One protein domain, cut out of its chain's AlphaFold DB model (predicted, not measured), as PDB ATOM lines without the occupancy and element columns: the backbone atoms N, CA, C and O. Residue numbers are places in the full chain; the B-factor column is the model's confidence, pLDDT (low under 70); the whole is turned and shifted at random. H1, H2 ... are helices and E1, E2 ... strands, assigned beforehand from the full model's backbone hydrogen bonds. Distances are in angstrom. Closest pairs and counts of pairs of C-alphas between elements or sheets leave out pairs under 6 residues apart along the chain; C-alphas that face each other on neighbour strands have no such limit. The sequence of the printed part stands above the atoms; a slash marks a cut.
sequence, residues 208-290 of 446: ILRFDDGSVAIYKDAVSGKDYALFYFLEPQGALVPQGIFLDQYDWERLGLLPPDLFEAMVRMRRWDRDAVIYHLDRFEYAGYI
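AT A GLANCE: This is residues 208 to 290 of the 446 residues of an uncharacterized protein of bacterium (UniProt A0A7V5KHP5). One strongly twisted sheet of five short strands makes the body, with a run of three short helices, H1, H2 and H3, along one side; H1 and H2 lie over one face and H3 only grazes the sheet. The strands' lines turn by 138 degrees from edge to edge, and residues 246 to 251 cross from one edge strand, E4, to the other, E5. The printed part has 83 residues, with five named strands followed by three named helices; the sheet's order is E4, E3, E2, E1, E5, all antiparallel, and the class is mixed, helices and strands. It is compact, with a radius of gyration of the C-alphas of 12.2 A and a rounded outline of 35 by 27 by 22 A.

IN THESE COORDINATES: In the sheet, E4 is residues 240 to 245, E3 residues 229 to 234 and 15.9 A long, E2 residues 216 to 222 and 17.4 A long, E1 residues 208 to 211, and E5 residues 252 to 257. E1 begins at C-alpha 208, at (-11.085, 5.412, -37.993). H1, residues 260 to 269, is 14.1 A long and begins at C-alpha 260, at (-15.753, -1.319, -46.886). H2 is residues 274 to 279. H3, residues 284 to 288, ends at C-alpha 288, at (-17.172, 12.421, -27.710).

HOW THE PARTS SIT: E1 to E4 form a meander, each strand the antiparallel neighbour of the one before, and its hairpins are E1 and E2, E2 and E3, E3 and E4. N 220 and O 230 are 2.9 A apart between E2 and E3, N 243 and O 231 2.8 A between E4 and E3, and N 217 and O 209 2.9 A between E2 and E1, whose directions differ by 111 degrees. E5 is antiparallel to E1, with N 253 and O 210 2.8 A apart. H1 and H2 are on the same face, making two layers, helices on one face of a sheet, at heights over the sheet of 9.2 A and 9.6 A. The closest C-alphas of H1 and E4 are those of Val 267 and Leu 240, 7.0 A apart. H2 is near E5 and near H1. H2 and H3 only just touch, only at the corner by their link, with 3 pairs of C-alphas within 8 A, the closest Ile 278 and Ala 287 at 5.6 A. H1 and H3 are apart. Every O i to N i+4 pair is within hydrogen-bond range in H1 and H2; in H3 it is 0 of 1, with 2 of 2 O i to N i+3 pairs within range.

THE WHOLE: The two C-alphas farthest apart are those of Gly 225 and Glu 285, at 36.4 A. The printed part has no cut and no long link. The mean pLDDT of the printed part is 95.8, and no printed residue is under 70.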
ATOM      1  N   ILE A 208     -10.826   4.077 -38.541       98.12
ATOM      2  CA  ILE A 208     -11.085   5.412 -37.993       98.12
ATOM      3  C   ILE A 208      -9.974   5.732 -36.996       98.12
ATOM      4  O   ILE A 208      -9.767   4.994 -36.029       98.12
ATOM      5  N   LEU A 209      -9.283   6.843 -37.219       97.81
ATOM      6  CA  LEU A 209      -8.126   7.273 -36.444       97.81
ATOM      7  C   LEU A 209      -8.362   8.664 -35.871       97.81
ATOM      8  O   LEU A 209      -8.973   9.519 -36.514       97.81
ATOM      9  N   ARG A 210      -7.838   8.887 -34.670       97.38
ATOM     10  CA  ARG A 210      -7.715  10.203 -34.053       97.38
ATOM     11  C   ARG A 210      -6.251  10.583 -33.991       97.38
ATOM     12  O   ARG A 210      -5.455   9.796 -33.490       97.38
ATOM     13  N   PHE A 211      -5.930  11.784 -34.442       97.00
ATOM     14  CA  PHE A 211      -4.591  12.345 -34.319       97.00
ATOM     15  C   PHE A 211      -4.454  13.163 -33.026       97.00
ATOM     16  O   PHE A 211      -5.444  13.530 -32.379       97.00
ATOM     17  N   ASP A 212      -3.214  13.424 -32.637       95.31
ATOM     18  CA  ASP A 212      -2.814  14.252 -31.498       95.31
ATOM     19  C   ASP A 212      -3.373  15.687 -31.538       95.31
ATOM     20  O   ASP A 212      -3.750  16.231 -30.497       95.31
ATOM     21  N   ASP A 213      -3.546  16.263 -32.729       94.00
ATOM     22  CA  ASP A 213      -4.213  17.557 -32.952       94.00
ATOM     23  C   ASP A 213      -5.739  17.531 -32.680       94.00
ATOM     24  O   ASP A 213      -6.425  18.560 -32.725       94.00
ATOM     25  N   GLY A 214      -6.292  16.354 -32.370       95.31
ATOM     26  CA  GLY A 214      -7.708  16.131 -32.096       95.31
ATOM     27  C   GLY A 214      -8.584  16.040 -33.345       95.31
ATOM     28  O   GLY A 214      -9.812  15.988 -33.218       95.31
ATOM     29  N   SER A 215      -7.988  16.029 -34.534       96.56
ATOM     30  CA  SER A 215      -8.681  15.714 -35.775       96.56
ATOM     31  C   SER A 215      -8.987  14.215 -35.860       96.56
ATOM     32  O   SER A 215      -8.351  13.372 -35.220       96.56
ATOM     33  N   VAL A 216     -10.021  13.882 -36.632       97.69
ATOM     34  CA  VAL A 216     -10.442  12.499 -36.864       97.69
ATOM     35  C   VAL A 216     -10.463  12.260 -38.361       97.69
ATOM     36  O   VAL A 216     -11.032  13.061 -39.111       97.69
ATOM     37  N   ALA A 217      -9.865  11.158 -38.793       97.94
ATOM     38  CA  ALA A 217      -9.827  10.780 -40.193       97.94
ATOM     39  C   ALA A 217     -10.063   9.284 -40.386       97.94
ATOM     40  O   ALA A 217      -9.928   8.481 -39.463       97.94
ATOM     41  N   ILE A 218     -10.415   8.915 -41.612       98.06
ATOM     42  CA  ILE A 218     -10.563   7.527 -42.037       98.06
ATOM     43  C   ILE A 218      -9.402   7.191 -42.970       98.06
ATOM     44  O   ILE A 218      -9.209   7.870 -43.983       98.06
ATOM     45  N   TYR A 219      -8.628   6.159 -42.637       98.12
ATOM     46  CA  TYR A 219      -7.537   5.673 -43.478       98.12
ATOM     47  C   TYR A 219      -8.089   5.115 -44.793       98.12
ATOM     48  O   TYR A 219      -9.002   4.288 -44.787       98.12
ATOM     49  N   LYS A 220      -7.546   5.575 -45.925       97.12
ATOM     50  CA  LYS A 220      -7.917   5.088 -47.255       97.12
ATOM     51  C   LYS A 220      -6.939   4.035 -47.738       97.12
ATOM     52  O   LYS A 220      -7.353   2.911 -47.968       97.12
ATOM     53  N   ASP A 221      -5.696   4.435 -47.971       96.81
ATOM     54  CA  ASP A 221      -4.669   3.571 -48.545       96.81
ATOM     55  C   ASP A 221      -3.278   4.188 -48.362       96.81
ATOM     56  O   ASP A 221      -3.137   5.414 -48.251       96.81
ATOM     57  N   ALA A 222      -2.250   3.346 -48.373       94.50
ATOM     58  CA  ALA A 222      -0.862   3.775 -48.434       94.50
ATOM     59  C   ALA A 222      -0.496   4.062 -49.892       94.50
ATOM     60  O   ALA A 222      -0.786   3.275 -50.793       94.50
ATOM     61  N   VAL A 223       0.168   5.189 -50.155       92.12
ATOM     62  CA  VAL A 223       0.613   5.482 -51.519       92.12
ATOM     63  C   VAL A 223       1.898   4.712 -51.786       92.12
ATOM     64  O   VAL A 223       2.960   5.060 -51.277       92.12
ATOM     65  N   SER A 224       1.801   3.652 -52.592       86.69
ATOM     66  CA  SER A 224       2.953   2.818 -52.945       86.69
ATOM     67  C   SER A 224       4.121   3.665 -53.461       86.69
ATOM     68  O   SER A 224       3.980   4.435 -54.412       86.69
ATOM     69  N   GLY A 225       5.289   3.497 -52.835       87.00
ATOM     70  CA  GLY A 225       6.517   4.211 -53.187       87.00
ATOM     71  C   GLY A 225       6.666   5.603 -52.568       87.00
ATOM     72  O   GLY A 225       7.642   6.281 -52.881       87.00
ATOM     73  N   LYS A 226       5.744   6.038 -51.700       89.25
ATOM     74  CA  LYS A 226       5.859   7.300 -50.958       89.25
ATOM     75  C   LYS A 226       5.661   7.073 -49.457       89.25
ATOM     76  O   LYS A 226       4.899   6.205 -49.052       89.25
ATOM     77  N   ASP A 227       6.312   7.898 -48.639       86.94
ATOM     78  CA  ASP A 227       6.266   7.815 -47.167       86.94
ATOM     79  C   ASP A 227       4.955   8.376 -46.557       86.94
ATOM     80  O   ASP A 227       4.858   8.547 -45.343       86.94
ATOM     81  N   TYR A 228       3.935   8.682 -47.372       92.75
ATOM     82  CA  TYR A 228       2.647   9.195 -46.897       92.75
ATOM     83  C   TYR A 228       1.484   8.249 -47.212       92.75
ATOM     84  O   TYR A 228       1.453   7.556 -48.231       92.75
ATOM     85  N   ALA A 229       0.483   8.273 -46.338       95.31
ATOM     86  CA  ALA A 229      -0.790   7.596 -46.519       95.31
ATOM     87  C   ALA A 229      -1.906   8.609 -46.797       95.31
ATOM     88  O   ALA A 229      -1.815   9.783 -46.432       95.31
ATOM     89  N   LEU A 230      -2.956   8.161 -47.481       96.62
ATOM     90  CA  LEU A 230      -4.138   8.964 -47.768       96.62
ATOM     91  C   LEU A 230      -5.193   8.754 -46.685       96.62
ATOM     92  O   LEU A 230      -5.592   7.626 -46.392       96.62
ATOM     93  N   PHE A 231      -5.705   9.862 -46.164       97.69
ATOM     94  CA  PHE A 231      -6.766   9.894 -45.168       97.69
ATOM     95  C   PHE A 231      -7.911  10.775 -45.650       97.69
ATOM     96  O   PHE A 231      -7.699  11.754 -46.364       97.69
ATOM     97  N   TYR A 232      -9.132  10.447 -45.239       97.94
ATOM     98  CA  TYR A 232     -10.279  11.335 -45.378       97.94
ATOM     99  C   TYR A 232     -10.619  11.952 -44.029       97.94
ATOM    100  O   TYR A 232     -11.105  11.256 -43.136       97.94
ATOM    101  N   PHE A 233     -10.381  13.251 -43.886       97.50
ATOM    102  CA  PHE A 233     -10.706  13.974 -42.661       97.50
ATOM    103  C   PHE A 233     -12.207  14.219 -42.532       97.50
ATOM    104  O   PHE A 233     -12.880  14.575 -43.504       97.50
ATOM    105  N   LEU A 234     -12.717  14.033 -41.312       97.44
ATOM    106  CA  LEU A 234     -14.113  14.266 -40.958       97.44
ATOM    107  C   LEU A 234     -14.319  15.741 -40.610       97.44
ATOM    108  O   LEU A 234     -14.216  16.145 -39.449       97.44
ATOM    109  N   GLU A 235     -14.609  16.565 -41.614       96.12
ATOM    110  CA  GLU A 235     -14.828  17.985 -41.362       96.12
ATOM    111  C   GLU A 235     -16.179  18.245 -40.664       96.12
ATOM    112  O   GLU A 235     -17.165  17.559 -40.959       96.12
ATOM    113  N   PRO A 236     -16.286  19.262 -39.783       93.25
ATOM    114  CA  PRO A 236     -17.526  19.588 -39.069       93.25
ATOM    115  C   PRO A 236     -18.729  19.888 -39.974       93.25
ATOM    116  O   PRO A 236     -19.868  19.789 -39.529       93.25
ATOM    117  N   GLN A 237     -18.503  20.259 -41.234       93.31
ATOM    118  CA  GLN A 237     -19.547  20.506 -42.229       93.31
ATOM    119  C   GLN A 237     -20.178  19.205 -42.763       93.31
ATOM    120  O   GLN A 237     -21.137  19.251 -43.534       93.31
ATOM    121  N   GLY A 238     -19.653  18.035 -42.378       95.12
ATOM    122  CA  GLY A 238     -20.078  16.741 -42.916       95.12
ATOM    123  C   GLY A 238     -19.397  16.380 -44.240       95.12
ATOM    124  O   GLY A 238     -19.835  15.443 -44.906       95.12
ATOM    125  N   ALA A 239     -18.366  17.128 -44.648       95.75
ATOM    126  CA  ALA A 239     -17.583  16.870 -45.852       95.75
ATOM    127  C   ALA A 239     -16.415  15.919 -45.556       95.75
ATOM    128  O   ALA A 239     -15.858  15.928 -44.458       95.75
ATOM    129  N   LEU A 240     -16.063  15.090 -46.543       96.25
ATOM    130  CA  LEU A 240     -14.858  14.260 -46.514       96.25
ATOM    131  C   LEU A 240     -13.797  14.873 -47.420       96.25
ATOM    132  O   LEU A 240     -13.967  14.891 -48.643       96.25
ATOM    133  N   VAL A 241     -12.697  15.330 -46.827       94.50
ATOM    134  CA  VAL A 241     -11.582  15.933 -47.568       94.50
ATOM    135  C   VAL A 241     -10.405  14.956 -47.601       94.50
ATOM    136  O   VAL A 241      -9.909  14.581 -46.536       94.50
ATOM    137  N   PRO A 242      -9.960  14.507 -48.792       96.50
ATOM    138  CA  PRO A 242      -8.774  13.671 -48.911       96.50
ATOM    139  C   PRO A 242      -7.517  14.497 -48.628       96.50
ATOM    140  O   PRO A 242      -7.319  15.548 -49.236       96.50
ATOM    141  N   GLN A 243      -6.649  14.003 -47.753       96.06
ATOM    142  CA  GLN A 243      -5.349  14.603 -47.460       96.06
ATOM    143  C   GLN A 243      -4.283  13.510 -47.326       96.06
ATOM    144  O   GLN A 243      -4.549  12.420 -46.816       96.06
ATOM    145  N   GLY A 244      -3.079  13.793 -47.824       94.81
ATOM    146  CA  GLY A 244      -1.910  12.933 -47.644       94.81
ATOM    147  C   GLY A 244      -1.168  13.308 -46.365       94.81
ATOM    148  O   GLY A 244      -0.851  14.481 -46.181       94.81
ATOM    149  N   ILE A 245      -0.889  12.334 -45.498       93.00
ATOM    150  CA  ILE A 245      -0.196  12.544 -44.218       93.00
ATOM    151  C   ILE A 245       0.929  11.521 -44.057       93.00
ATOM    152  O   ILE A 245       0.760  10.340 -44.370       93.00
ATOM    153  N   PHE A 246       2.064  11.962 -43.520       92.12
ATOM    154  CA  PHE A 246       3.156  11.093 -43.082       92.12
ATOM    155  C   PHE A 246       2.838  10.518 -41.697       92.12
ATOM    156  O   PHE A 246       2.875  11.244 -40.709       92.12
ATOM    157  N   LEU A 247       2.534   9.219 -41.619       87.62
ATOM    158  CA  LEU A 247       2.162   8.541 -40.366       87.62
ATOM    159  C   LEU A 247       3.232   8.665 -39.269       87.62
ATOM    160  O   LEU A 247       2.879   8.771 -38.102       87.62
ATOM    161  N   ASP A 248       4.513   8.709 -39.641       88.56
ATOM    162  CA  ASP A 248       5.637   8.816 -38.698       88.56
ATOM    163  C   ASP A 248       5.678  10.152 -37.931       88.56
ATOM    164  O   ASP A 248       6.366  10.252 -36.918       88.56
ATOM    165  N   GLN A 249       4.996  11.191 -38.430       89.19
ATOM    166  CA  GLN A 249       5.004  12.530 -37.823       89.19
ATOM    167  C   GLN A 249       3.920  12.724 -36.762       89.19
ATOM    168  O   GLN A 249       3.978  13.709 -36.029       89.19
ATOM    169  N   TYR A 250       2.922  11.841 -36.711       91.56
ATOM    170  CA  TYR A 250       1.745  12.032 -35.874       91.56
ATOM    171  C   TYR A 250       1.566  10.851 -34.934       91.56
ATOM    172  O   TYR A 250       1.558   9.695 -35.360       91.56
ATOM    173  N   ASP A 251       1.320  11.151 -33.663       93.19
ATOM    174  CA  ASP A 251       0.745  10.169 -32.760       93.19
ATOM    175  C   ASP A 251      -0.731   9.986 -33.123       93.19
ATOM    176  O   ASP A 251      -1.496  10.949 -33.241       93.19
ATOM    177  N   TRP A 252      -1.141   8.736 -33.311       95.62
ATOM    178  CA  TRP A 252      -2.514   8.410 -33.661       95.62
ATOM    179  C   TRP A 252      -3.069   7.293 -32.780       95.62
ATOM    180  O   TRP A 252      -2.364   6.389 -32.335       95.62
ATOM    181  N   GLU A 253      -4.371   7.363 -32.532       96.56
ATOM    182  CA  GLU A 253      -5.131   6.385 -31.764       96.56
ATOM    183  C   GLU A 253      -6.245   5.806 -32.639       96.56
ATOM    184  O   GLU A 253      -7.029   6.538 -33.251       96.56
ATOM    185  N   ARG A 254      -6.339   4.474 -32.695       96.88
ATOM    186  CA  ARG A 254      -7.436   3.793 -33.386       96.88
ATOM    187  C   ARG A 254      -8.733   3.942 -32.597       96.88
ATOM    188  O   ARG A 254      -8.828   3.499 -31.455       96.88
ATOM    189  N   LEU A 255      -9.744   4.507 -33.250       97.94
ATOM    190  CA  LEU A 255     -11.077   4.673 -32.683       97.94
ATOM    191  C   LEU A 255     -12.070   3.593 -33.128       97.94
ATOM    192  O   LEU A 255     -13.017   3.318 -32.396       97.94
ATOM    193  N   GLY A 256     -11.915   3.023 -34.325       97.88
ATOM    194  CA  GLY A 256     -12.891   2.082 -34.885       97.88
ATOM    195  C   GLY A 256     -12.565   1.613 -36.298       97.88
ATOM    196  O   GLY A 256     -11.480   1.884 -36.817       97.88
ATOM    197  N   LEU A 257     -13.513   0.920 -36.930       98.31
ATOM    198  CA  LEU A 257     -13.377   0.391 -38.291       98.31
ATOM    199  C   LEU A 257     -14.711   0.462 -39.041       98.31
ATOM    200  O   LEU A 257     -15.684  -0.185 -38.653       98.31
ATOM    201  N   LEU A 258     -14.740   1.201 -40.151       98.12
ATOM    202  CA  LEU A 258     -15.886   1.226 -41.056       98.12
ATOM    203  C   LEU A 258     -15.876   0.011 -41.997       98.12
ATOM    204  O   LEU A 258     -14.827  -0.320 -42.552       98.12
ATOM    205  N   PRO A 259     -17.039  -0.616 -42.246       98.19
ATOM    206  CA  PRO A 259     -17.183  -1.608 -43.299       98.19
ATOM    207  C   PRO A 259     -16.818  -1.018 -44.672       98.19
ATOM    208  O   PRO A 259     -17.196   0.131 -44.936       98.19
ATOM    209  N   PRO A 260     -16.171  -1.792 -45.565       97.50
ATOM    210  CA  PRO A 260     -15.753  -1.319 -46.886       97.50
ATOM    211  C   PRO A 260     -16.893  -0.685 -47.691       97.50
ATOM    212  O   PRO A 260     -16.753   0.439 -48.162       97.50
ATOM    213  N   ASP A 261     -18.064  -1.330 -47.736       98.00
ATOM    214  CA  ASP A 261     -19.235  -0.847 -48.482       98.00
ATOM    215  C   ASP A 261     -19.694   0.549 -48.029       98.00
ATOM    216  O   ASP A 261     -20.057   1.411 -48.834       98.00
ATOM    217  N   LEU A 262     -19.688   0.784 -46.712       97.81
ATOM    218  CA  LEU A 262     -20.099   2.057 -46.129       97.81
ATOM    219  C   LEU A 262     -19.035   3.128 -46.368       97.81
ATOM    220  O   LEU A 262     -19.375   4.264 -46.701       97.81
ATOM    221  N   PHE A 263     -17.761   2.765 -46.230       98.00
ATOM    222  CA  PHE A 263     -16.648   3.661 -46.512       98.00
ATOM    223  C   PHE A 263     -16.649   4.111 -47.980       98.00
ATOM    224  O   PHE A 263     -16.625   5.312 -48.250       98.00
ATOM    225  N   GLU A 264     -16.783   3.182 -48.926       97.56
ATOM    226  CA  GLU A 264     -16.890   3.487 -50.355       97.56
ATOM    227  C   GLU A 264     -18.092   4.383 -50.662       97.56
ATOM    228  O   GLU A 264     -17.972   5.360 -51.410       97.56
ATOM    229  N   ALA A 265     -19.246   4.112 -50.044       97.44
ATOM    230  CA  ALA A 265     -20.425   4.954 -50.192       97.44
ATOM    231  C   ALA A 265     -20.169   6.391 -49.707       97.44
ATOM    232  O   ALA A 265     -20.537   7.340 -50.405       97.44
ATOM    233  N   MET A 266     -19.514   6.567 -48.554       97.75
ATOM    234  CA  MET A 266     -19.161   7.887 -48.022       97.75
ATOM    235  C   MET A 266     -18.168   8.628 -48.929       97.75
ATOM    236  O   MET A 266     -18.384   9.798 -49.253       97.75
ATOM    237  N   VAL A 267     -17.123   7.942 -49.406       96.94
ATOM    238  CA  VAL A 267     -16.132   8.506 -50.340       96.94
ATOM    239  C   VAL A 267     -16.798   8.950 -51.641       96.94
ATOM    240  O   VAL A 267     -16.558  10.065 -52.107       96.94
ATOM    241  N   ARG A 268     -17.688   8.122 -52.202       97.19
ATOM    242  CA  ARG A 268     -18.445   8.441 -53.420       97.19
ATOM    243  C   ARG A 268     -19.351   9.657 -53.234       97.19
ATOM    244  O   ARG A 268     -19.433  10.498 -54.124       97.19
ATOM    245  N   MET A 269     -20.013   9.770 -52.083       96.69
ATOM    246  CA  MET A 269     -20.868  10.917 -51.760       96.69
ATOM    247  C   MET A 269     -20.076  12.162 -51.334       96.69
ATOM    248  O   MET A 269     -20.673  13.232 -51.219       96.69
ATOM    249  N   ARG A 270     -18.764  12.037 -51.075       96.06
ATOM    250  CA  ARG A 270     -17.901  13.059 -50.444       96.06
ATOM    251  C   ARG A 270     -18.491  13.638 -49.153       96.06
ATOM    252  O   ARG A 270     -18.227  14.784 -48.788       96.06
ATOM    253  N   ARG A 271     -19.309  12.843 -48.465       96.50
ATOM    254  CA  ARG A 271     -20.014  13.218 -47.241       96.50
ATOM    255  C   ARG A 271     -19.967  12.069 -46.257       96.50
ATOM    256  O   ARG A 271     -20.086  10.911 -46.656       96.50
ATOM    257  N   TRP A 272     -19.836  12.403 -44.983       96.94
ATOM    258  CA  TRP A 272     -19.891  11.431 -43.900       96.94
ATOM    259  C   TRP A 272     -21.146  11.632 -43.056       96.94
ATOM    260  O   TRP A 272     -21.699  12.730 -42.970       96.94
ATOM    261  N   ASP A 273     -21.604  10.542 -42.453       96.50
ATOM    262  CA  ASP A 273     -22.734  10.529 -41.532       96.50
ATOM    263  C   ASP A 273     -22.215  10.200 -40.132       96.50
ATOM    264  O   ASP A 273     -21.572   9.171 -39.907       96.50
ATOM    265  N   ARG A 274     -22.480  11.107 -39.192       96.19
ATOM    266  CA  ARG A 274     -22.013  11.010 -37.813       96.19
ATOM    267  C   ARG A 274     -22.520   9.764 -37.113       96.19
ATOM    268  O   ARG A 274     -21.744   9.129 -36.405       96.19
ATOM    269  N   ASP A 275     -23.786   9.419 -37.297       97.00
ATOM    270  CA  ASP A 275     -24.375   8.297 -36.572       97.00
ATOM    271  C   ASP A 275     -23.810   6.974 -37.099       97.00
ATOM    272  O   ASP A 275     -23.508   6.070 -36.320       97.00
ATOM    273  N   ALA A 276     -23.557   6.902 -38.408       97.38
ATOM    274  CA  ALA A 276     -22.855   5.786 -39.030       97.38
ATOM    275  C   ALA A 276     -21.407   5.647 -38.535       97.38
ATOM    276  O   ALA A 276     -20.988   4.530 -38.239       97.38
ATOM    277  N   VAL A 277     -20.648   6.741 -38.405       97.88
ATOM    278  CA  VAL A 277     -19.282   6.689 -37.850       97.88
ATOM    279  C   VAL A 277     -19.308   6.240 -36.389       97.88
ATOM    280  O   VAL A 277     -18.577   5.324 -36.027       97.88
ATOM    281  N   ILE A 278     -20.188   6.820 -35.562       97.75
ATOM    282  CA  ILE A 278     -20.307   6.490 -34.130       97.75
ATOM    283  C   ILE A 278     -20.674   5.023 -33.911       97.75
ATOM    284  O   ILE A 278     -20.149   4.391 -32.996       97.75
ATOM    285  N   TYR A 279     -21.551   4.472 -34.751       98.19
ATOM    286  CA  TYR A 279     -21.959   3.071 -34.668       98.19
ATOM    287  C   TYR A 279     -20.789   2.089 -34.854       98.19
ATOM    288  O   TYR A 279     -20.831   0.986 -34.316       98.19
ATOM    289  N   HIS A 280     -19.747   2.491 -35.586       98.38
ATOM    290  CA  HIS A 280     -18.588   1.658 -35.919       98.38
ATOM    291  C   HIS A 280     -17.330   1.996 -35.098       98.38
ATOM    292  O   HIS A 280     -16.220   1.597 -35.463       98.38
ATOM    293  N   LEU A 281     -17.485   2.731 -33.994       98.38
ATOM    294  CA  LEU A 281     -16.409   2.947 -33.029       98.38
ATOM    295  C   LEU A 281     -16.217   1.703 -32.154       98.38
ATOM    296  O   LEU A 281     -17.188   1.094 -31.706       98.38
ATOM    297  N   ASP A 282     -14.963   1.375 -31.847       98.06
ATOM    298  CA  ASP A 282     -14.600   0.241 -30.988       98.06
ATOM    299  C   ASP A 282     -15.107   0.450 -29.545       98.06
ATOM    300  O   ASP A 282     -15.421  -0.505 -28.832       98.06
ATOM    301  N   ARG A 283     -15.213   1.714 -29.102       97.94
ATOM    302  CA  ARG A 283     -15.763   2.109 -27.797       97.94
ATOM    303  C   ARG A 283     -16.719   3.286 -27.942       97.94
ATOM    304  O   ARG A 283     -16.413   4.271 -28.605       97.94
ATOM    305  N   PHE A 284     -17.843   3.233 -27.226       96.31
ATOM    306  CA  PHE A 284     -18.839   4.312 -27.230       96.31
ATOM    307  C   PHE A 284     -18.298   5.638 -26.665       96.31
ATOM    308  O   PHE A 284     -18.728   6.710 -27.076       96.31
ATOM    309  N   GLU A 285     -17.317   5.583 -25.763       97.62
ATOM    310  CA  GLU A 285     -16.661   6.762 -25.173       97.62
ATOM    311  C   GLU A 285     -16.005   7.655 -26.237       97.62
ATOM    312  O   GLU A 285     -15.977   8.880 -26.103       97.62
ATOM    313  N   TYR A 286     -15.555   7.058 -27.344       98.06
ATOM    314  CA  TYR A 286     -14.936   7.776 -28.454       98.06
ATOM    315  C   TYR A 286     -15.931   8.623 -29.252       98.06
ATOM    316  O   TYR A 286     -15.521   9.506 -30.005       98.06
ATOM    317  N   ALA A 287     -17.242   8.437 -29.050       97.25
ATOM    318  CA  ALA A 287     -18.266   9.274 -29.666       97.25
ATOM    319  C   ALA A 287     -18.130  10.757 -29.272       97.25
ATOM    320  O   ALA A 287     -18.576  11.627 -30.021       97.25
ATOM    321  N   GLY A 288     -17.494  11.055 -28.130       96.38
ATOM    322  CA  GLY A 288     -17.172  12.421 -27.710       96.38
ATOM    323  C   GLY A 288     -16.123  13.113 -28.590       96.38
ATOM    324  O   GLY A 288     -16.114  14.340 -28.660       96.38
ATOM    325  N   TYR A 289     -15.278  12.352 -29.294       96.88
ATOM    326  CA  TYR A 289     -14.282  12.894 -30.226       96.88
ATOM    327  C   TYR A 289     -14.882  13.230 -31.596       96.88
ATOM    328  O   TYR A 289     -14.375  14.103 -32.300       96.88
ATOM    329  N   ILE A 290     -15.990  12.579 -31.968       96.62
ATOM    330  CA  ILE A 290     -16.685  12.838 -33.231       96.62
ATOM    331  C   ILE A 290     -17.540  14.101 -33.092       96.62
ATOM    332  O   ILE A 290     -18.632  14.089 -32.504       96.62
TER     333      ILE A 290